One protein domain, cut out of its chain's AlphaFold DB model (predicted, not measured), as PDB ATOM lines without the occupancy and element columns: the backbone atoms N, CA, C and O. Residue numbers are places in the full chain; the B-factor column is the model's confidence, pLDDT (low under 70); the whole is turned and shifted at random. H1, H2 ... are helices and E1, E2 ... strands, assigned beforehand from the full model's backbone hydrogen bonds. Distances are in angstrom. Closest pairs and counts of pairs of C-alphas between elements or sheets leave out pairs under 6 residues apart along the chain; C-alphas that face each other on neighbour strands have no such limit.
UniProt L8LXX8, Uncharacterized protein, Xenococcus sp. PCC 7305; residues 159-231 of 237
ATOM      1  N   PRO A 159     -46.014 133.977  28.334       88.12
ATOM      2  CA  PRO A 159     -47.385 134.232  28.738       88.12
ATOM      3  C   PRO A 159     -47.527 135.335  29.786       88.12
ATOM      4  O   PRO A 159     -46.802 135.332  30.782       88.12
ATOM      5  N   LEU A 160     -48.479 136.250  29.593       89.75
ATOM      6  CA  LEU A 160     -48.768 137.350  30.524       89.75
ATOM      7  C   LEU A 160     -50.274 137.593  30.643       89.75
ATOM      8  O   LEU A 160     -51.021 137.366  29.694       89.75
ATOM      9  N   THR A 161     -50.706 138.069  31.806       90.88
ATOM     10  CA  THR A 161     -52.070 138.569  32.043       90.88
ATOM     11  C   THR A 161     -52.186 140.033  31.604       90.88
ATOM     12  O   THR A 161     -51.174 140.668  31.296       90.88
ATOM     13  N   VAL A 162     -53.401 140.587  31.570       91.94
ATOM     14  CA  VAL A 162     -53.619 142.001  31.206       91.94
ATOM     15  C   VAL A 162     -52.934 142.926  32.206       91.94
ATOM     16  O   VAL A 162     -52.220 143.834  31.795       91.94
ATOM     17  N   GLU A 163     -53.074 142.643  33.501       90.81
ATOM     18  CA  GLU A 163     -52.421 143.404  34.571       90.81
ATOM     19  C   GLU A 163     -50.889 143.383  34.422       90.81
ATOM     20  O   GLU A 163     -50.227 144.421  34.445       90.81
ATOM     21  N   ASN A 164     -50.313 142.204  34.165       91.50
ATOM     22  CA  ASN A 164     -48.874 142.064  33.954       91.50
ATOM     23  C   ASN A 164     -48.381 142.814  32.705       91.50
ATOM     24  O   ASN A 164     -47.258 143.325  32.699       91.50
ATOM     25  N   LEU A 165     -49.185 142.854  31.637       93.06
ATOM     26  CA  LEU A 165     -48.885 143.630  30.432       93.06
ATOM     27  C   LEU A 165     -48.921 145.131  30.722       93.06
ATOM     28  O   LEU A 165     -47.983 145.827  30.339       93.06
ATOM     29  N   ALA A 166     -49.956 145.601  31.420       91.88
ATOM     30  CA  ALA A 166     -50.118 147.002  31.795       91.88
ATOM     31  C   ALA A 166     -48.925 147.476  32.635       91.88
ATOM     32  O   ALA A 166     -48.253 148.443  32.280       91.88
ATOM     33  N   TYR A 167     -48.577 146.707  33.671       92.00
ATOM     34  CA  TYR A 167     -47.424 146.984  34.524       92.00
ATOM     35  C   TYR A 167     -46.105 146.994  33.741       92.00
ATOM     36  O   TYR A 167     -45.321 147.934  33.840       92.00
ATOM     37  N   ARG A 168     -45.845 145.957  32.934       90.94
ATOM     38  CA  ARG A 168     -44.562 145.800  32.230       90.94
ATOM     39  C   ARG A 168     -44.338 146.843  31.139       90.94
ATOM     40  O   ARG A 168     -43.191 147.175  30.856       90.94
ATOM     41  N   LEU A 169     -45.407 147.270  30.476       91.81
ATOM     42  CA  LEU A 169     -45.344 148.216  29.365       91.81
ATOM     43  C   LEU A 169     -45.594 149.661  29.810       91.81
ATOM     44  O   LEU A 169     -45.641 150.538  28.951       91.81
ATOM     45  N   GLU A 170     -45.754 149.900  31.118       90.62
ATOM     46  CA  GLU A 170     -46.113 151.205  31.691       90.62
ATOM     47  C   GLU A 170     -47.365 151.798  31.015       90.62
ATOM     48  O   GLU A 170     -47.447 152.987  30.705       90.62
ATOM     49  N   MET A 171     -48.345 150.933  30.742       88.06
ATOM     50  CA  MET A 171     -49.601 151.269  30.077       88.06
ATOM     51  C   MET A 171     -50.752 151.297  31.080       88.06
ATOM     52  O   MET A 171     -50.760 150.566  32.067       88.06
ATOM     53  N   ASP A 172     -51.762 152.115  30.791       88.44
ATOM     54  CA  ASP A 172     -53.023 152.102  31.531       88.44
ATOM     55  C   ASP A 172     -53.713 150.729  31.404       88.44
ATOM     56  O   ASP A 172     -53.712 150.118  30.329       88.44
ATOM     57  N   GLU A 173     -54.274 150.217  32.503       85.44
ATOM     58  CA  GLU A 173     -54.836 148.861  32.550       85.44
ATOM     59  C   GLU A 173     -56.072 148.725  31.655       85.44
ATOM     60  O   GLU A 173     -56.178 147.757  30.899       85.44
ATOM     61  N   GLU A 174     -56.959 149.722  31.658       82.75
ATOM     62  CA  GLU A 174     -58.158 149.733  30.816       82.75
ATOM     63  C   GLU A 174     -57.770 149.800  29.334       82.75
ATOM     64  O   GLU A 174     -58.255 149.021  28.512       82.75
ATOM     65  N   GLN A 175     -56.821 150.667  28.977       83.19
ATOM     66  CA  GLN A 175     -56.268 150.710  27.624       83.19
ATOM     67  C   GLN A 175     -55.644 149.370  27.207       83.19
ATOM     68  O   GLN A 175     -55.867 148.895  26.089       83.19
ATOM     69  N   THR A 176     -54.866 148.754  28.096       89.12
ATOM     70  CA  THR A 176     -54.235 147.453  27.849       89.12
ATOM     71  C   THR A 176     -55.296 146.383  27.619       89.12
ATOM     72  O   THR A 176     -55.197 145.620  26.654       89.12
ATOM     73  N   TYR A 177     -56.352 146.372  28.436       89.75
ATOM     74  CA  TYR A 177     -57.490 145.474  28.289       89.75
ATOM     75  C   TYR A 177     -58.172 145.629  26.928       89.75
ATOM     76  O   TYR A 177     -58.430 144.627  26.260       89.75
ATOM     77  N   GLN A 178     -58.422 146.860  26.469       84.56
ATOM     78  CA  GLN A 178     -59.056 147.089  25.166       84.56
ATOM     79  C   GLN A 178     -58.183 146.609  23.999       84.56
ATOM     80  O   GLN A 178     -58.693 145.966  23.077       84.56
ATOM     81  N   ILE A 179     -56.867 146.846  24.044       88.88
ATOM     82  CA  ILE A 179     -55.955 146.359  22.997       88.88
ATOM     83  C   ILE A 179     -55.901 144.829  23.005       88.88
ATOM     84  O   ILE A 179     -56.011 144.208  21.949       88.88
ATOM     85  N   VAL A 180     -55.799 144.211  24.184       91.06
ATOM     86  CA  VAL A 180     -55.860 142.752  24.352       91.06
ATOM     87  C   VAL A 180     -57.166 142.194  23.793       91.06
ATOM     88  O   VAL A 180     -57.150 141.255  23.001       91.06
ATOM     89  N   LYS A 181     -58.304 142.788  24.147       88.94
ATOM     90  CA  LYS A 181     -59.622 142.364  23.670       88.94
ATOM     91  C   LYS A 181     -59.724 142.448  22.147       88.94
ATOM     92  O   LYS A 181     -60.241 141.520  21.528       88.94
ATOM     93  N   ARG A 182     -59.198 143.511  21.534       86.69
ATOM     94  CA  ARG A 182     -59.125 143.640  20.072       86.69
ATOM     95  C   ARG A 182     -58.239 142.554  19.457       86.69
ATOM     96  O   ARG A 182     -58.688 141.837  18.571       86.69
ATOM     97  N   LEU A 183     -57.017 142.378  19.962       89.25
ATOM     98  CA  LEU A 183     -56.085 141.343  19.492       89.25
ATOM     99  C   LEU A 183     -56.681 139.932  19.608       89.25
ATOM    100  O   LEU A 183     -56.431 139.072  18.762       89.25
ATOM    101  N   TRP A 184     -57.479 139.698  20.648       86.75
ATOM    102  CA  TRP A 184     -58.207 138.456  20.866       86.75
ATOM    103  C   TRP A 184     -59.290 138.230  19.805       86.75
ATOM    104  O   TRP A 184     -59.373 137.155  19.209       86.75
ATOM    105  N   GLN A 185     -60.109 139.255  19.543       84.44
ATOM    106  CA  GLN A 185     -61.149 139.231  18.507       84.44
ATOM    107  C   GLN A 185     -60.552 139.033  17.107       84.44
ATOM    108  O   GLN A 185     -61.087 138.269  16.307       84.44
ATOM    109  N   GLU A 186     -59.398 139.648  16.844       84.06
ATOM    110  CA  GLU A 186     -58.609 139.481  15.618       84.06
ATOM    111  C   GLU A 186     -57.853 138.141  15.555       84.06
ATOM    112  O   GLU A 186     -57.152 137.876  14.582       84.06
ATOM    113  N   ARG A 187     -57.979 137.283  16.579       84.38
ATOM    114  CA  ARG A 187     -57.297 135.980  16.706       84.38
ATOM    115  C   ARG A 187     -55.764 136.059  16.682       84.38
ATOM    116  O   ARG A 187     -55.098 135.059  16.407       84.38
ATOM    117  N   LYS A 188     -55.186 137.224  16.978       87.25
ATOM    118  CA  LYS A 188     -53.731 137.447  17.072       87.25
ATOM    119  C   LYS A 188     -53.151 136.972  18.409       87.25
ATOM    120  O   LYS A 188     -51.965 136.661  18.492       87.25
ATOM    121  N   ILE A 189     -53.984 136.889  19.442       89.50
ATOM    122  CA  ILE A 189     -53.639 136.304  20.744       89.50
ATOM    123  C   ILE A 189     -54.705 135.294  21.176       89.50
ATOM    124  O   ILE A 189     -55.823 135.306  20.659       89.50
ATOM    125  N   ASP A 190     -54.357 134.435  22.127       85.62
ATOM    126  CA  ASP A 190     -55.248 133.424  22.702       85.62
ATOM    127  C   ASP A 190     -54.933 133.199  24.192       85.62
ATOM    128  O   ASP A 190     -53.861 133.588  24.664       85.62
ATOM    129  N   SER A 191     -55.851 132.593  24.957       84.31
ATOM    130  CA  SER A 191     -55.659 132.367  26.399       84.31
ATOM    131  C   SER A 191     -55.025 131.027  26.651       84.31
ATOM    132  O   SER A 191     -55.252 130.054  25.949       84.31
ATOM    133  N   LEU A 192     -54.270 130.930  27.726       72.50
ATOM    134  CA  LEU A 192     -53.800 129.677  28.272       72.50
ATOM    135  C   LEU A 192     -54.767 129.287  29.388       72.50
ATOM    136  O   LEU A 192     -54.754 129.875  30.461       72.50
ATOM    137  N   HIS A 193     -55.646 128.315  29.136       60.06
ATOM    138  CA  HIS A 193     -56.428 127.723  30.224       60.06
ATOM    139  C   HIS A 193     -55.510 126.963  31.190       60.06
ATOM    140  O   HIS A 193     -54.682 126.149  30.767       60.06
ATOM    141  N   GLU A 194     -55.721 127.197  32.490       47.47
ATOM    142  CA  GLU A 194     -54.905 126.730  33.625       47.47
ATOM    143  C   GLU A 194     -54.732 125.212  33.722       47.47
ATOM    144  O   GLU A 194     -53.887 124.729  34.475       47.47
ATOM    145  N   SER A 195     -55.464 124.416  32.937       45.00
ATOM    146  CA  SER A 195     -55.240 122.980  32.972       45.00
ATOM    147  C   SER A 195     -53.884 122.604  32.380       45.00
ATOM    148  O   SER A 195     -53.364 121.591  32.808       45.00
ATOM    149  N   THR A 196     -53.272 123.360  31.446       43.88
ATOM    150  CA  THR A 196     -52.150 122.813  30.656       43.88
ATOM    151  C   THR A 196     -50.953 123.747  30.382       43.88
ATOM    152  O   THR A 196     -50.670 124.086  29.244       43.88
ATOM    153  N   LEU A 197     -50.130 124.003  31.406       48.88
ATOM    154  CA  LEU A 197     -48.701 123.631  31.328       48.88
ATOM    155  C   LEU A 197     -48.532 122.102  31.172       48.88
ATOM    156  O   LEU A 197     -47.467 121.627  30.794       48.88
ATOM    157  N   ARG A 198     -49.589 121.338  31.503       47.31
ATOM    158  CA  ARG A 198     -49.683 119.882  31.701       47.31
ATOM    159  C   ARG A 198     -48.825 119.043  30.780       47.31
ATOM    160  O   ARG A 198     -48.366 118.019  31.263       47.31
ATOM    161  N   LYS A 199     -48.578 119.446  29.533       41.53
ATOM    162  CA  LYS A 199     -47.518 118.886  28.693       41.53
ATOM    163  C   LYS A 199     -47.034 119.975  27.726       41.53
ATOM    164  O   LYS A 199     -47.587 120.080  26.654       41.53
ATOM    165  N   ILE A 200     -46.137 120.869  28.143       44.78
ATOM    166  CA  ILE A 200     -44.937 121.284  27.380       44.78
ATOM    167  C   ILE A 200     -45.137 121.510  25.855       44.78
ATOM    168  O   ILE A 200     -44.399 120.944  25.060       44.78
ATOM    169  N   PHE A 201     -46.094 122.345  25.430       46.62
ATOM    170  CA  PHE A 201     -46.491 122.495  24.010       46.62
ATOM    171  C   PHE A 201     -47.158 121.204  23.459       46.62
ATOM    172  O   PHE A 201     -47.011 120.136  24.039       46.62
ATOM    173  N   PRO A 202     -47.853 121.200  22.310       50.06
ATOM    174  CA  PRO A 202     -47.024 121.226  21.117       50.06
ATOM    175  C   PRO A 202     -47.520 122.182  20.031       50.06
ATOM    176  O   PRO A 202     -46.800 123.111  19.701       50.06
ATOM    177  N   PHE A 203     -48.712 122.012  19.453       44.19
ATOM    178  CA  PHE A 203     -49.112 122.772  18.265       44.19
ATOM    179  C   PHE A 203     -50.649 122.724  18.118       44.19
ATOM    180  O   PHE A 203     -51.212 121.640  18.028       44.19
ATOM    181  N   LEU A 204     -51.328 123.880  18.065       47.94
ATOM    182  CA  LEU A 204     -52.587 124.061  17.309       47.94
ATOM    183  C   LEU A 204     -53.876 123.338  17.784       47.94
ATOM    184  O   LEU A 204     -54.552 122.695  16.981       47.94
ATOM    185  N   ILE A 205     -54.315 123.495  19.039       45.72
ATOM    186  CA  ILE A 205     -55.696 123.099  19.409       45.72
ATOM    187  C   ILE A 205     -56.679 124.213  18.986       45.72
ATOM    188  O   ILE A 205     -56.500 125.351  19.425       45.72
ATOM    189  N   PRO A 206     -57.738 123.931  18.198       47.66
ATOM    190  CA  PRO A 206     -58.783 124.906  17.904       47.66
ATOM    191  C   PRO A 206     -59.642 125.112  19.157       47.66
ATOM    192  O   PRO A 206     -60.284 124.187  19.658       47.66
ATOM    193  N   ARG A 207     -59.611 126.328  19.704       51.19
ATOM    194  CA  ARG A 207     -60.274 126.676  20.963       51.19
ATOM    195  C   ARG A 207     -61.640 127.302  20.728       51.19
ATOM    196  O   ARG A 207     -61.760 128.317  20.049       51.19
ATOM    197  N   ASN A 208     -62.645 126.748  21.404       46.34
ATOM    198  CA  ASN A 208     -63.770 127.544  21.880       46.34
ATOM    199  C   ASN A 208     -63.180 128.680  22.722       46.34
ATOM    200  O   ASN A 208     -62.728 128.450  23.844       46.34
ATOM    201  N   GLN A 209     -63.115 129.881  22.150       52.72
ATOM    202  CA  GLN A 209     -62.707 131.067  22.884       52.72
ATOM    203  C   GLN A 209     -63.697 131.253  24.036       52.72
ATOM    204  O   GLN A 209     -64.892 131.446  23.810       52.72
ATOM    205  N   SER A 210     -63.202 131.172  25.272       53.75
ATOM    206  CA  SER A 210     -63.906 131.744  26.419       53.75
ATOM    207  C   SER A 210     -64.352 133.155  26.036       53.75
ATOM    208  O   SER A 210     -63.544 133.950  25.556       53.75
ATOM    209  N   SER A 211     -65.628 133.475  26.238       57.09
ATOM    210  CA  SER A 211     -66.174 134.800  25.931       57.09
ATOM    211  C   SER A 211     -65.652 135.896  26.868       57.09
ATOM    212  O   SER A 211     -65.920 137.074  26.631       57.09
ATOM    213  N   LYS A 212     -64.913 135.535  27.928       71.69
ATOM    214  CA  LYS A 212     -64.466 136.466  28.964       71.69
ATOM    215  C   LYS A 212     -62.972 136.309  29.259       71.69
ATOM    216  O   LYS A 212     -62.509 135.217  29.583       71.69
ATOM    217  N   ILE A 213     -62.247 137.424  29.147       77.31
ATOM    218  CA  ILE A 213     -60.856 137.591  29.589       77.31
ATOM    219  C   ILE A 213     -60.913 138.192  30.994       77.31
ATOM    220  O   ILE A 213     -61.435 139.296  31.163       77.31
ATOM    221  N   ASP A 214     -60.418 137.457  31.985       80.81
ATOM    222  CA  ASP A 214     -60.149 137.973  33.330       80.81
ATOM    223  C   ASP A 214     -58.786 138.696  33.313       80.81
ATOM    224  O   ASP A 214     -57.782 138.038  33.016       80.81
ATOM    225  N   PRO A 215     -58.725 140.010  33.617       79.19
ATOM    226  CA  PRO A 215     -57.485 140.789  33.583       79.19
ATOM    227  C   PRO A 215     -56.352 140.234  34.457       79.19
ATOM    228  O   PRO A 215     -55.180 140.382  34.102       79.19
ATOM    229  N   THR A 216     -56.708 139.564  35.554       80.44
ATOM    230  CA  THR A 216     -55.777 139.076  36.582       80.44
ATOM    231  C   THR A 216     -55.428 137.601  36.411       80.44
ATOM    232  O   THR A 216     -54.288 137.212  36.644       80.44
ATOM    233  N   ASN A 217     -56.371 136.780  35.935       79.44
ATOM    234  CA  ASN A 217     -56.212 135.319  35.925       79.44
ATOM    235  C   ASN A 217     -56.084 134.705  34.524       79.44
ATOM    236  O   ASN A 217     -55.760 133.528  34.383       79.44
ATOM    237  N   THR A 218     -56.329 135.471  33.458       83.44
ATOM    238  CA  THR A 218     -56.204 134.948  32.089       83.44
ATOM    239  C   THR A 218     -54.812 135.221  31.541       83.44
ATOM    240  O   THR A 218     -54.511 136.333  31.114       83.44
ATOM    241  N   TYR A 219     -53.966 134.192  31.503       86.19
ATOM    242  CA  TYR A 219     -52.690 134.259  30.793       86.19
ATOM    243  C   TYR A 219     -52.921 134.224  29.286       86.19
ATOM    244  O   TYR A 219     -53.687 133.403  28.789       86.19
ATOM    245  N   LEU A 220     -52.242 135.100  28.559       89.44
ATOM    246  CA  LEU A 220     -52.365 135.276  27.116       89.44
ATOM    247  C   LEU A 220     -51.070 134.850  26.430       89.44
ATOM    248  O   LEU A 220     -49.999 134.924  27.026       89.44
ATOM    249  N   THR A 221     -51.153 134.424  25.176       88.94
ATOM    250  CA  THR A 221     -49.994 134.122  24.325       88.94
ATOM    251  C   THR A 221     -50.273 134.527  22.880       88.94
ATOM    252  O   THR A 221     -51.434 134.673  22.485       88.94
ATOM    253  N   THR A 222     -49.221 134.741  22.093       87.94
ATOM    254  CA  THR A 222     -49.340 135.020  20.659       87.94
ATOM    255  C   THR A 222     -49.770 133.769  19.894       87.94
ATOM    256  O   THR A 222     -49.322 132.655  20.160       87.94
ATOM    257  N   THR A 223     -50.656 133.946  18.914       85.44
ATOM    258  CA  THR A 223     -50.983 132.895  17.940       85.44
ATOM    259  C   THR A 223     -50.007 132.941  16.766       85.44
ATOM    260  O   THR A 223     -49.254 133.904  16.613       85.44
ATOM    261  N   SER A 224     -50.060 131.956  15.864       79.81
ATOM    262  CA  SER A 224     -49.337 132.027  14.586       79.81
ATOM    263  C   SER A 224     -49.710 133.278  13.779       79.81
ATOM    264  O   SER A 224     -48.842 133.894  13.173       79.81
ATOM    265  N   LEU A 225     -50.981 133.701  13.814       81.81
ATOM    266  CA  LEU A 225     -51.422 134.929  13.145       81.81
ATOM    267  C   LEU A 225     -50.802 136.176  13.792       81.81
ATOM    268  O   LEU A 225     -50.347 137.070  13.086       81.81
ATOM    269  N   GLY A 226     -50.747 136.226  15.126       83.19
ATOM    270  CA  GLY A 226     -50.061 137.300  15.848       83.19
ATOM    271  C   GLY A 226     -48.553 137.320  15.592       83.19
ATOM    272  O   GLY A 226     -47.971 138.393  15.458       83.19
ATOM    273  N   TYR A 227     -47.931 136.148  15.465       84.56
ATOM    274  CA  TYR A 227     -46.517 136.012  15.124       84.56
ATOM    275  C   TYR A 227     -46.213 136.553  13.720       84.56
ATOM    276  O   TYR A 227     -45.334 137.396  13.574       84.56
ATOM    277  N   PHE A 228     -46.971 136.156  12.692       82.38
ATOM    278  CA  PHE A 228     -46.773 136.682  11.332       82.38
ATOM    279  C   PHE A 228     -47.110 138.171  11.205       82.38
ATOM    280  O   PHE A 228     -46.540 138.858  10.365       82.38
ATOM    281  N   TYR A 229     -47.998 138.687  12.057       83.25
ATOM    282  CA  TYR A 229     -48.232 140.126  12.155       83.25
ATOM    283  C   TYR A 229     -46.998 140.882  12.681       83.25
ATOM    284  O   TYR A 229     -46.719 141.987  12.226       83.25
ATOM    285  N   LEU A 230     -46.251 140.300  13.627       83.94
ATOM    286  CA  LEU A 230     -44.996 140.873  14.132       83.94
ATOM    287  C   LEU A 230     -43.827 140.718  13.157       83.94
ATOM    288  O   LEU A 230     -42.974 141.603  13.080       83.94
ATOM    289  N   HIS A 231     -43.792 139.596  12.444       81.94
ATOM    290  CA  HIS A 231     -42.711 139.201  11.546       81.94
ATOM    291  C   HIS A 231     -43.262 139.043  10.127       81.94
ATOM    292  O   HIS A 231     -43.429 137.911   9.659       81.94
TER     293      HIS A 231
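Overview. This is residues 159 to 231 of the 237 residues of an uncharacterized protein of Xenococcus sp. PCC 7305 (UniProt L8LXX8). What would one see first? A short two-stranded hairpin, E1 and E2, sits in the middle, with the helix pair H1 and H2 at one side and H3 by the end where E1 begins and E2 ends. A wide loop, residues 193 to 218, joins the strands, and its residues 195 to 202 stick out. What is it made of? The 73 printed residues hold H1, H2, E1, E2 and H3 in that order, with an antiparallel sheet E1 - E2; the class is mixed, with under half of the residues in named elements. How large is it? It is compact, with a radius of gyration of the C-alphas of 12.2 A and spans of 33 by 27 by 22 A.

Along the chain. Where are the helices? H1 is residues 162 to 168, 9.9 A long, from C-alpha 162 at (-53.619, 142.001, 31.206); H2 is 173 to 185, 18.2 A. H3 is 224 to 230, 9.9 A, ending at (-44.996, 140.873, 14.132). Where are the strands? E1 is 189 to 192, 10.0 A, and E2 is 219 to 222, 10.7 A.

Arrangement. How do the strands pair? In the hairpin E1 and E2, N 192 and O 219 are 2.8 A apart, within hydrogen-bond range; the directions differ by 140 degrees. How do the helices stand? H1 and H2 touch, closest at the C-alphas of Ala 166 and Glu 173, 5.1 A, at a steep tilt of 58 degrees, opposite ways. In H1, H2 and H3 every O i to N i+4 pair is within hydrogen-bond range. What comes closest to E1? Of the helices, H2 has its closest C-alpha pair with E1 at Leu 183 and Ile 189, 5.7 A, and H3 has its closest pair with E1 at Gly 226 and Ile 189, 6.1 A, while in the neighbour strand E2 the C-alpha of Thr 222 faces that of Ile 189 at 4.5 A.

Size, cuts and confidence. Is there a cut? The printed part has no cut. Where is confidence low? Residues 193 to 211, in the long link from E1 to E2, have pLDDT under 70.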